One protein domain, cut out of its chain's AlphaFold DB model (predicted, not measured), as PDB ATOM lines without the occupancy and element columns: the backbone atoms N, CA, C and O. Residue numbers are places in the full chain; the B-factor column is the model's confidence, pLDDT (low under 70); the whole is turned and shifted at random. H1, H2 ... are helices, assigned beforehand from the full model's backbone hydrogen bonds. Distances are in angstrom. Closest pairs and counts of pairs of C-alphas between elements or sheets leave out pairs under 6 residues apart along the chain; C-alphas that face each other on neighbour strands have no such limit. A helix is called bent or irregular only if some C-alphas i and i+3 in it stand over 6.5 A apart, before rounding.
ATOM      1  N   GLN A   2      31.569 -49.056 -41.115       63.06
ATOM      2  CA  GLN A   2      31.401 -47.647 -41.532       63.06
ATOM      3  C   GLN A   2      30.053 -47.328 -42.205       63.06
ATOM      4  O   GLN A   2      29.476 -46.282 -41.930       63.06
ATOM      5  N   GLU A   3      29.508 -48.234 -43.022       71.56
ATOM      6  CA  GLU A   3      28.297 -47.935 -43.802       71.56
ATOM      7  C   GLU A   3      27.035 -47.789 -42.950       71.56
ATOM      8  O   GLU A   3      26.328 -46.798 -43.075       71.56
ATOM      9  N   GLN A   4      26.804 -48.705 -42.007       82.50
ATOM     10  CA  GLN A   4      25.647 -48.630 -41.109       82.50
ATOM     11  C   GLN A   4      25.667 -47.378 -40.222       82.50
ATOM     12  O   GLN A   4      24.620 -46.776 -40.007       82.50
ATOM     13  N   ALA A   5      26.845 -46.965 -39.742       88.06
ATOM     14  CA  ALA A   5      26.984 -45.752 -38.941       88.06
ATOM     15  C   ALA A   5      26.671 -44.493 -39.765       88.06
ATOM     16  O   ALA A   5      25.982 -43.596 -39.282       88.06
ATOM     17  N   LEU A   6      27.123 -44.447 -41.024       89.81
ATOM     18  CA  LEU A   6      26.830 -43.335 -41.926       89.81
ATOM     19  C   LEU A   6      25.343 -43.277 -42.299       89.81
ATOM     20  O   LEU A   6      24.751 -42.201 -42.274       89.81
ATOM     21  N   THR A   7      24.723 -44.424 -42.576       92.06
ATOM     22  CA  THR A   7      23.280 -44.501 -42.837       92.06
ATOM     23  C   THR A   7      22.476 -44.018 -41.632       92.06
ATOM     24  O   THR A   7      21.599 -43.175 -41.795       92.06
ATOM     25  N   GLN A   8      22.800 -44.480 -40.420       92.31
ATOM     26  CA  GLN A   8      22.129 -44.030 -39.193       92.31
ATOM     27  C   GLN A   8      22.300 -42.526 -38.961       92.31
ATOM     28  O   GLN A   8      21.335 -41.836 -38.631       92.31
ATOM     29  N   PHE A   9      23.512 -42.006 -39.175       92.44
ATOM     30  CA  PHE A   9      23.788 -40.576 -39.081       92.44
ATOM     31  C   PHE A   9      22.901 -39.772 -40.039       92.44
ATOM     32  O   PHE A   9      22.224 -38.836 -39.622       92.44
ATOM     33  N   LEU A  10      22.854 -40.159 -41.313       91.88
ATOM     34  CA  LEU A  10      22.050 -39.461 -42.311       91.88
ATOM     35  C   LEU A  10      20.540 -39.615 -42.049       91.88
ATOM     36  O   LEU A  10      19.789 -38.668 -42.265       91.88
ATOM     37  N   GLN A  11      20.082 -40.752 -41.517       92.56
ATOM     38  CA  GLN A  11      18.677 -40.950 -41.134       92.56
ATOM     39  C   GLN A  11      18.274 -39.990 -40.012       92.56
ATOM     40  O   GLN A  11      17.202 -39.389 -40.057       92.56
ATOM     41  N   GLN A  12      19.156 -39.795 -39.029       93.25
ATOM     42  CA  GLN A  12      18.930 -38.833 -37.955       93.25
ATOM     43  C   GLN A  12      18.830 -37.399 -38.495       93.25
ATOM     44  O   GLN A  12      17.963 -36.640 -38.069       93.25
ATOM     45  N   ARG A  13      19.671 -37.049 -39.472       90.69
ATOM     46  CA  ARG A  13      19.672 -35.732 -40.131       90.69
ATOM     47  C   ARG A  13      18.421 -35.502 -40.975       90.69
ATOM     48  O   ARG A  13      17.842 -34.420 -40.940       90.69
ATOM     49  N   GLN A  14      17.950 -36.536 -41.669       92.06
ATOM     50  CA  GLN A  14      16.675 -36.502 -42.383       92.06
ATOM     51  C   GLN A  14      15.499 -36.297 -41.419       92.06
ATOM     52  O   GLN A  14      14.635 -35.465 -41.683       92.06
ATOM     53  N   ALA A  15      15.501 -36.969 -40.263       91.12
ATOM     54  CA  ALA A  15      14.481 -36.775 -39.231       91.12
ATOM     55  C   ALA A  15      14.499 -35.359 -38.618       91.12
ATOM     56  O   ALA A  15      13.471 -34.880 -38.146       91.12
ATOM     57  N   GLN A  16      15.649 -34.678 -38.648       92.44
ATOM     58  CA  GLN A  16      15.808 -33.280 -38.228       92.44
ATOM     59  C   GLN A  16      15.407 -32.265 -39.314       92.44
ATOM     60  O   GLN A  16      15.405 -31.065 -39.049       92.44
ATOM     61  N   GLY A  17      15.051 -32.722 -40.520       88.38
ATOM     62  CA  GLY A  17      14.691 -31.857 -41.646       88.38
ATOM     63  C   GLY A  17      15.889 -31.259 -42.390       88.38
ATOM     64  O   GLY A  17      15.702 -30.375 -43.219       88.38
ATOM     65  N   GLU A  18      17.109 -31.737 -42.123       88.19
ATOM     66  CA  GLU A  18      18.324 -31.289 -42.823       88.19
ATOM     67  C   GLU A  18      18.491 -31.954 -44.201       88.19
ATOM     68  O   GLU A  18      19.242 -31.461 -45.040       88.19
ATOM     69  N   LEU A  19      17.795 -33.072 -44.444       88.06
ATOM     70  CA  LEU A  19      17.772 -33.784 -45.723       88.06
ATOM     71  C   LEU A  19      16.326 -33.935 -46.227       88.06
ATOM     72  O   LEU A  19      15.411 -34.069 -45.409       88.06
ATOM     73  N   PRO A  20      16.097 -33.983 -47.552       87.12
ATOM     74  CA  PRO A  20      14.764 -34.179 -48.115       87.12
ATOM     75  C   PRO A  20      14.116 -35.486 -47.634       87.12
ATOM     76  O   PRO A  20      14.722 -36.553 -47.718       87.12
ATOM     77  N   ALA A  21      12.860 -35.425 -47.181       80.69
ATOM     78  CA  ALA A  21      12.146 -36.566 -46.588       80.69
ATOM     79  C   ALA A  21      11.874 -37.733 -47.562       80.69
ATOM     80  O   ALA A  21      11.623 -38.850 -47.123       80.69
ATOM     81  N   GLY A  22      11.920 -37.489 -48.876       80.44
ATOM     82  CA  GLY A  22      11.732 -38.516 -49.909       80.44
ATOM     83  C   GLY A  22      13.016 -39.219 -50.353       80.44
ATOM     84  O   GLY A  22      12.953 -40.116 -51.191       80.44
ATOM     85  N   ARG A  23      14.183 -38.811 -49.839       84.31
ATOM     86  CA  ARG A  23      15.466 -39.330 -50.319       84.31
ATOM     87  C   ARG A  23      15.814 -40.659 -49.659       84.31
ATOM     88  O   ARG A  23      15.717 -40.804 -48.440       84.31
ATOM     89  N   ASP A  24      16.290 -41.604 -50.466       89.06
ATOM     90  CA  ASP A  24      16.864 -42.851 -49.971       89.06
ATOM     91  C   ASP A  24      18.237 -42.584 -49.338       89.06
ATOM     92  O   ASP A  24      19.270 -42.456 -50.002       89.06
ATOM     93  N   VAL A  25      18.231 -42.498 -48.013       90.81
ATOM     94  CA  VAL A  25      19.428 -42.276 -47.209       90.81
ATOM     95  C   VAL A  25      20.439 -43.423 -47.332       90.81
ATOM     96  O   VAL A  25      21.643 -43.188 -47.210       90.81
ATOM     97  N   ALA A  26      19.990 -44.651 -47.599       89.88
ATOM     98  CA  ALA A  26      20.899 -45.780 -47.761       89.88
ATOM     99  C   ALA A  26      21.729 -45.633 -49.045       89.88
ATOM    100  O   ALA A  26      22.947 -45.813 -49.001       89.88
ATOM    101  N   GLN A  27      21.111 -45.210 -50.154       90.12
ATOM    102  CA  GLN A  27      21.853 -44.868 -51.377       90.12
ATOM    103  C   GLN A  27      22.860 -43.739 -51.142       90.12
ATOM    104  O   GLN A  27      23.996 -43.810 -51.617       90.12
ATOM    105  N   LEU A  28      22.463 -42.708 -50.393       90.81
ATOM    106  CA  LEU A  28      23.332 -41.574 -50.078       90.81
ATOM    107  C   LEU A  28      24.565 -42.013 -49.275       90.81
ATOM    108  O   LEU A  28      25.696 -41.641 -49.599       90.81
ATOM    109  N   ALA A  29      24.352 -42.852 -48.261       92.06
ATOM    110  CA  ALA A  29      25.426 -43.446 -47.480       92.06
ATOM    111  C   ALA A  29      26.340 -44.315 -48.352       92.06
ATOM    112  O   ALA A  29      27.563 -44.244 -48.224       92.06
ATOM    113  N   GLN A  30      25.776 -45.112 -49.261       91.31
ATOM    114  CA  GLN A  30      26.553 -45.978 -50.145       91.31
ATOM    115  C   GLN A  30      27.450 -45.172 -51.097       91.31
ATOM    116  O   GLN A  30      28.634 -45.485 -51.240       91.31
ATOM    117  N   PHE A  31      26.927 -44.089 -51.679       91.88
ATOM    118  CA  PHE A  31      27.708 -43.165 -52.503       91.88
ATOM    119  C   PHE A  31      28.885 -42.558 -51.726       91.88
ATOM    120  O   PHE A  31      30.033 -42.647 -52.166       91.88
ATOM    121  N   LEU A  32      28.623 -41.995 -50.543       92.38
ATOM    122  CA  LEU A  32      29.665 -41.385 -49.715       92.38
ATOM    123  C   LEU A  32      30.718 -42.403 -49.255       92.38
ATOM    124  O   LEU A  32      31.911 -42.093 -49.250       92.38
ATOM    125  N   ASN A  33      30.312 -43.634 -48.925       93.00
ATOM    126  CA  ASN A  33      31.257 -44.705 -48.606       93.00
ATOM    127  C   ASN A  33      32.134 -45.073 -49.800       93.00
ATOM    128  O   ASN A  33      33.325 -45.310 -49.612       93.00
ATOM    129  N   CYS A  34      31.575 -45.114 -51.012       93.50
ATOM    130  CA  CYS A  34      32.344 -45.366 -52.229       93.50
ATOM    131  C   CYS A  34      33.419 -44.286 -52.435       93.50
ATOM    132  O   CYS A  34      34.592 -44.612 -52.630       93.50
ATOM    133  N   VAL A  35      33.051 -43.007 -52.285       94.06
ATOM    134  CA  VAL A  35      33.998 -41.881 -52.362       94.06
ATOM    135  C   VAL A  35      35.098 -42.014 -51.305       94.06
ATOM    136  O   VAL A  35      36.281 -41.949 -51.639       94.06
ATOM    137  N   LEU A  36      34.736 -42.262 -50.043       92.50
ATOM    138  CA  LEU A  36      35.697 -42.381 -48.942       92.50
ATOM    139  C   LEU A  36      36.658 -43.568 -49.124       92.50
ATOM    140  O   LEU A  36      37.853 -43.460 -48.826       92.50
ATOM    141  N   GLN A  37      36.155 -44.698 -49.625       93.75
ATOM    142  CA  GLN A  37      36.976 -45.867 -49.944       93.75
ATOM    143  C   GLN A  37      37.947 -45.564 -51.087       93.75
ATOM    144  O   GLN A  37      39.136 -45.852 -50.950       93.75
ATOM    145  N   GLY A  38      37.476 -44.923 -52.161       94.44
ATOM    146  CA  GLY A  38      38.324 -44.476 -53.267       94.44
ATOM    147  C   GLY A  38      39.438 -43.541 -52.793       94.44
ATOM    148  O   GLY A  38      40.608 -43.790 -53.077       94.44
ATOM    149  N   MET A  39      39.102 -42.541 -51.973       95.56
ATOM    150  CA  MET A  39      40.087 -41.636 -51.368       95.56
ATOM    151  C   MET A  39      41.106 -42.381 -50.496       95.56
ATOM    152  O   MET A  39      42.300 -42.097 -50.564       95.56
ATOM    153  N   SER A  40      40.661 -43.362 -49.704       94.81
ATOM    154  CA  SER A  40      41.550 -44.180 -48.866       94.81
ATOM    155  C   SER A  40      42.523 -45.021 -49.695       94.81
ATOM    156  O   SER A  40      43.669 -45.206 -49.289       94.81
ATOM    157  N   ILE A  41      42.080 -45.536 -50.845       95.75
ATOM    158  CA  ILE A  41      42.936 -46.268 -51.787       95.75
ATOM    159  C   ILE A  41      43.944 -45.307 -52.422       95.75
ATOM    160  O   ILE A  41      45.141 -45.557 -52.324       95.75
ATOM    161  N   SER A  42      43.494 -44.171 -52.963       95.69
ATOM    162  CA  SER A  42      44.386 -43.174 -53.568       95.69
ATOM    163  C   SER A  42      45.446 -42.666 -52.587       95.69
ATOM    164  O   SER A  42      46.609 -42.532 -52.955       95.69
ATOM    165  N   ALA A  43      45.081 -42.444 -51.320       95.81
ATOM    166  CA  ALA A  43      46.027 -42.057 -50.275       95.81
ATOM    167  C   ALA A  43      47.110 -43.127 -50.045       95.81
ATOM    168  O   ALA A  43      48.288 -42.803 -49.913       95.81
ATOM    169  N   ARG A  44      46.727 -44.414 -50.030       96.31
ATOM    170  CA  ARG A  44      47.677 -45.537 -49.906       96.31
ATOM    171  C   ARG A  44      48.607 -45.647 -51.110       96.31
ATOM    172  O   ARG A  44      49.751 -46.056 -50.944       96.31
ATOM    173  N   GLU A  45      48.128 -45.276 -52.292       96.50
ATOM    174  CA  GLU A  45      48.908 -45.244 -53.534       96.50
ATOM    175  C   GLU A  45      49.794 -43.990 -53.663       96.50
ATOM    176  O   GLU A  45      50.533 -43.859 -54.636       96.50
ATOM    177  N   GLY A  46      49.774 -43.093 -52.670       95.62
ATOM    178  CA  GLY A  46      50.653 -41.925 -52.608       95.62
ATOM    179  C   GLY A  46      50.054 -40.640 -53.176       95.62
ATOM    180  O   GLY A  46      50.806 -39.709 -53.459       95.62
ATOM    181  N   ALA A  47      48.729 -40.560 -53.342       96.56
ATOM    182  CA  ALA A  47      48.071 -39.288 -53.629       96.56
ATOM    183  C   ALA A  47      48.360 -38.277 -52.510       96.56
ATOM    184  O   ALA A  47      48.233 -38.591 -51.323       96.56
ATOM    185  N   ASP A  48      48.735 -37.062 -52.898       95.31
ATOM    186  CA  ASP A  48      48.931 -35.969 -51.958       95.31
ATOM    187  C   ASP A  48      47.594 -35.426 -51.426       95.31
ATOM    188  O   ASP A  48      46.498 -35.771 -51.883       95.31
ATOM    189  N   PHE A  49      47.697 -34.576 -50.407       94.62
ATOM    190  CA  PHE A  49      46.540 -33.970 -49.760       94.62
ATOM    191  C   PHE A  49      45.678 -33.171 -50.745       94.62
ATOM    192  O   PHE A  49      44.453 -33.296 -50.724       94.62
ATOM    193  N   ASP A  50      46.304 -32.407 -51.642       96.50
ATOM    194  CA  ASP A  50      45.603 -31.566 -52.613       96.50
ATOM    195  C   ASP A  50      44.751 -32.409 -53.567       96.50
ATOM    196  O   ASP A  50      43.603 -32.062 -53.861       96.50
ATOM    197  N   LYS A  51      45.265 -33.564 -54.003       94.31
ATOM    198  CA  LYS A  51      44.522 -34.498 -54.849       94.31
ATOM    199  C   LYS A  51      43.298 -35.073 -54.140       94.31
ATOM    200  O   LYS A  51      42.231 -35.168 -54.747       94.31
ATOM    201  N   LEU A  52      43.432 -35.443 -52.867       95.75
ATOM    202  CA  LEU A  52      42.310 -35.941 -52.066       95.75
ATOM    203  C   LEU A  52      41.267 -34.840 -51.830       95.75
ATOM    204  O   LEU A  52      40.071 -35.083 -51.985       95.75
ATOM    205  N   MET A  53      41.713 -33.614 -51.553       96.69
ATOM    206  CA  MET A  53      40.828 -32.460 -51.405       96.69
ATOM    207  C   MET A  53      40.059 -32.142 -52.689       96.69
ATOM    208  O   MET A  53      38.864 -31.868 -52.624       96.69
ATOM    209  N   GLN A  54      40.677 -32.279 -53.866       96.19
ATOM    210  CA  GLN A  54      39.973 -32.120 -55.145       96.19
ATOM    211  C   GLN A  54      38.821 -33.122 -55.322       96.19
ATOM    212  O   GLN A  54      37.788 -32.773 -55.908       96.19
ATOM    213  N   ILE A  55      38.978 -34.355 -54.824       95.19
ATOM    214  CA  ILE A  55      37.904 -35.360 -54.830       95.19
ATOM    215  C   ILE A  55      36.768 -34.884 -53.921       95.19
ATOM    216  O   ILE A  55      35.626 -34.822 -54.372       95.19
ATOM    217  N   THR A  56      37.082 -34.470 -52.690       94.94
ATOM    218  CA  THR A  56      36.090 -33.936 -51.743       94.94
ATOM    219  C   THR A  56      35.340 -32.730 -52.307       94.94
ATOM    220  O   THR A  56      34.109 -32.729 -52.305       94.94
ATOM    221  N   ASP A  57      36.047 -31.745 -52.860       96.25
ATOM    222  CA  ASP A  57      35.442 -30.550 -53.460       96.25
ATOM    223  C   ASP A  57      34.494 -30.907 -54.605       96.25
ATOM    224  O   ASP A  57      33.421 -30.324 -54.759       96.25
ATOM    225  N   THR A  58      34.884 -31.877 -55.429       95.56
ATOM    226  CA  THR A  58      34.060 -32.334 -56.547       95.56
ATOM    227  C   THR A  58      32.814 -33.058 -56.051       95.56
ATOM    228  O   THR A  58      31.717 -32.762 -56.522       95.56
ATOM    229  N   THR A  59      32.951 -33.936 -55.058       95.12
ATOM    230  CA  THR A  59      31.815 -34.600 -54.411       95.12
ATOM    231  C   THR A  59      30.847 -33.590 -53.791       95.12
ATOM    232  O   THR A  59      29.642 -33.701 -54.002       95.12
ATOM    233  N   LEU A  60      31.351 -32.573 -53.085       93.19
ATOM    234  CA  LEU A  60      30.519 -31.544 -52.455       93.19
ATOM    235  C   LEU A  60      29.854 -30.608 -53.474       93.19
ATOM    236  O   LEU A  60      28.724 -30.183 -53.255       93.19
ATOM    237  N   ARG A  61      30.490 -30.335 -54.621       94.94
ATOM    238  CA  ARG A  61      29.845 -29.607 -55.731       94.94
ATOM    239  C   ARG A  61      28.658 -30.362 -56.325       94.94
ATOM    240  O   ARG A  61      27.689 -29.733 -56.739       94.94
ATOM    241  N   LEU A  62      28.733 -31.691 -56.370       92.00
ATOM    242  CA  LEU A  62      27.639 -32.545 -56.839       92.00
ATOM    243  C   LEU A  62      26.561 -32.754 -55.770       92.00
ATOM    244  O   LEU A  62      25.466 -33.202 -56.092       92.00
ATOM    245  N   TRP A  63      26.840 -32.413 -54.511       89.81
ATOM    246  CA  TRP A  63      25.953 -32.685 -53.384       89.81
ATOM    247  C   TRP A  63      24.515 -32.173 -53.559       89.81
ATOM    248  O   TRP A  63      23.606 -32.970 -53.329       89.81
ATOM    249  N   PRO A  64      24.256 -30.933 -54.030       88.44
ATOM    250  CA  PRO A  64      22.887 -30.473 -54.271       88.44
ATOM    251  C   PRO A  64      22.146 -31.369 -55.268       88.44
ATOM    252  O   PRO A  64      21.031 -31.794 -55.007       88.44
ATOM    253  N   GLN A  65      22.812 -31.768 -56.356       88.62
ATOM    254  CA  GLN A  65      22.229 -32.649 -57.371       88.62
ATOM    255  C   GLN A  65      21.955 -34.046 -56.805       88.62
ATOM    256  O   GLN A  65      20.921 -34.633 -57.095       88.62
ATOM    257  N   VAL A  66      22.848 -34.572 -55.961       85.88
ATOM    258  CA  VAL A  66      22.675 -35.876 -55.297       85.88
ATOM    259  C   VAL A  66      21.505 -35.867 -54.298       85.88
ATOM    260  O   VAL A  66      20.883 -36.913 -54.077       85.88
ATOM    261  N   LEU A  67      21.204 -34.707 -53.703       83.69
ATOM    262  CA  LEU A  67      20.055 -34.505 -52.815       83.69
ATOM    263  C   LEU A  67      18.741 -34.246 -53.567       83.69
ATOM    264  O   LEU A  67      17.687 -34.638 -53.069       83.69
ATOM    265  N   GLU A  68      18.804 -33.577 -54.719       76.50
ATOM    266  CA  GLU A  68      17.649 -33.188 -55.541       76.50
ATOM    267  C   GLU A  68      17.193 -34.278 -56.530       76.50
ATOM    268  O   GLU A  68      16.057 -34.217 -57.001       76.50
ATOM    269  N   SER A  69      18.057 -35.256 -56.841       60.44
ATOM    270  CA  SER A  69      17.763 -36.416 -57.710       60.44
ATOM    271  C   SER A  69      17.051 -37.545 -56.971       60.44
ATOM    272  O   SER A  69      16.136 -38.141 -57.578       60.44
TER     273      SER A  69
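This is residues 2 to 69 of the 69 residues of the protein "Transcriptional regulator TetR family" of Klebsiella pneumoniae (UniProt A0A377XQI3). Two long helices, H2 and H3, run side by side as a helical hairpin, and a shorter helix, H1, packs slantwise on residues 25 to 33 of H2, away from the turn that joins H2 to H3. The outline is elongated, with spans of 39 by 23 by 16 A, and the long hairpin makes its longest axis. The printed part has 68 residues with three named helices, in the order H1, H2, H3, and no named strand; its class is all helix. It is only just loose, close to compact, with a radius of gyration of the C-alphas of 13.3 A.

H1, residues 2 to 15, and H2, residues 25 to 44, form a helical hairpin and run opposite ways at a steep tilt of 41 degrees. H2 touches H1 with residues 25 to 33 alone; the closest C-alphas are those of Thr 7 and Ala 29, 5.2 A apart. H2 and H3, residues 49 to 68, form a second helical hairpin, opposite ways at a shallow tilt of 12 degrees. They touch, and their closest C-alphas, those of Met 39 and Leu 52, are 6.2 A apart. H1 and H3 are apart. In H1 and H2 every O i to N i+4 pair is within hydrogen-bond range; in H3 14 of 16 are.

H1 begins at C-alpha 2, (31.401, -47.647, -41.532), and is 20.2 A long from first to last C-alpha. H2 is 28.6 A long and begins at C-alpha 25, (19.428, -42.276, -47.209). H3 is 29.5 A long and ends at C-alpha 68, (17.649, -33.188, -55.541). H3 is irregular, with C-alphas 61 and 64 7.2 A apart, and has a kink of 37 degrees near residue 62.

The two C-alphas farthest apart, those of Ala 21 and Gly 46, are 39.3 A apart. The printed part has no cut. The link from H1 to H2 is short, with 9 residues, and the link from H2 to H3 is tight, with 4. The mean pLDDT of the printed part is 90.5; residues 2 and 69 are under 70.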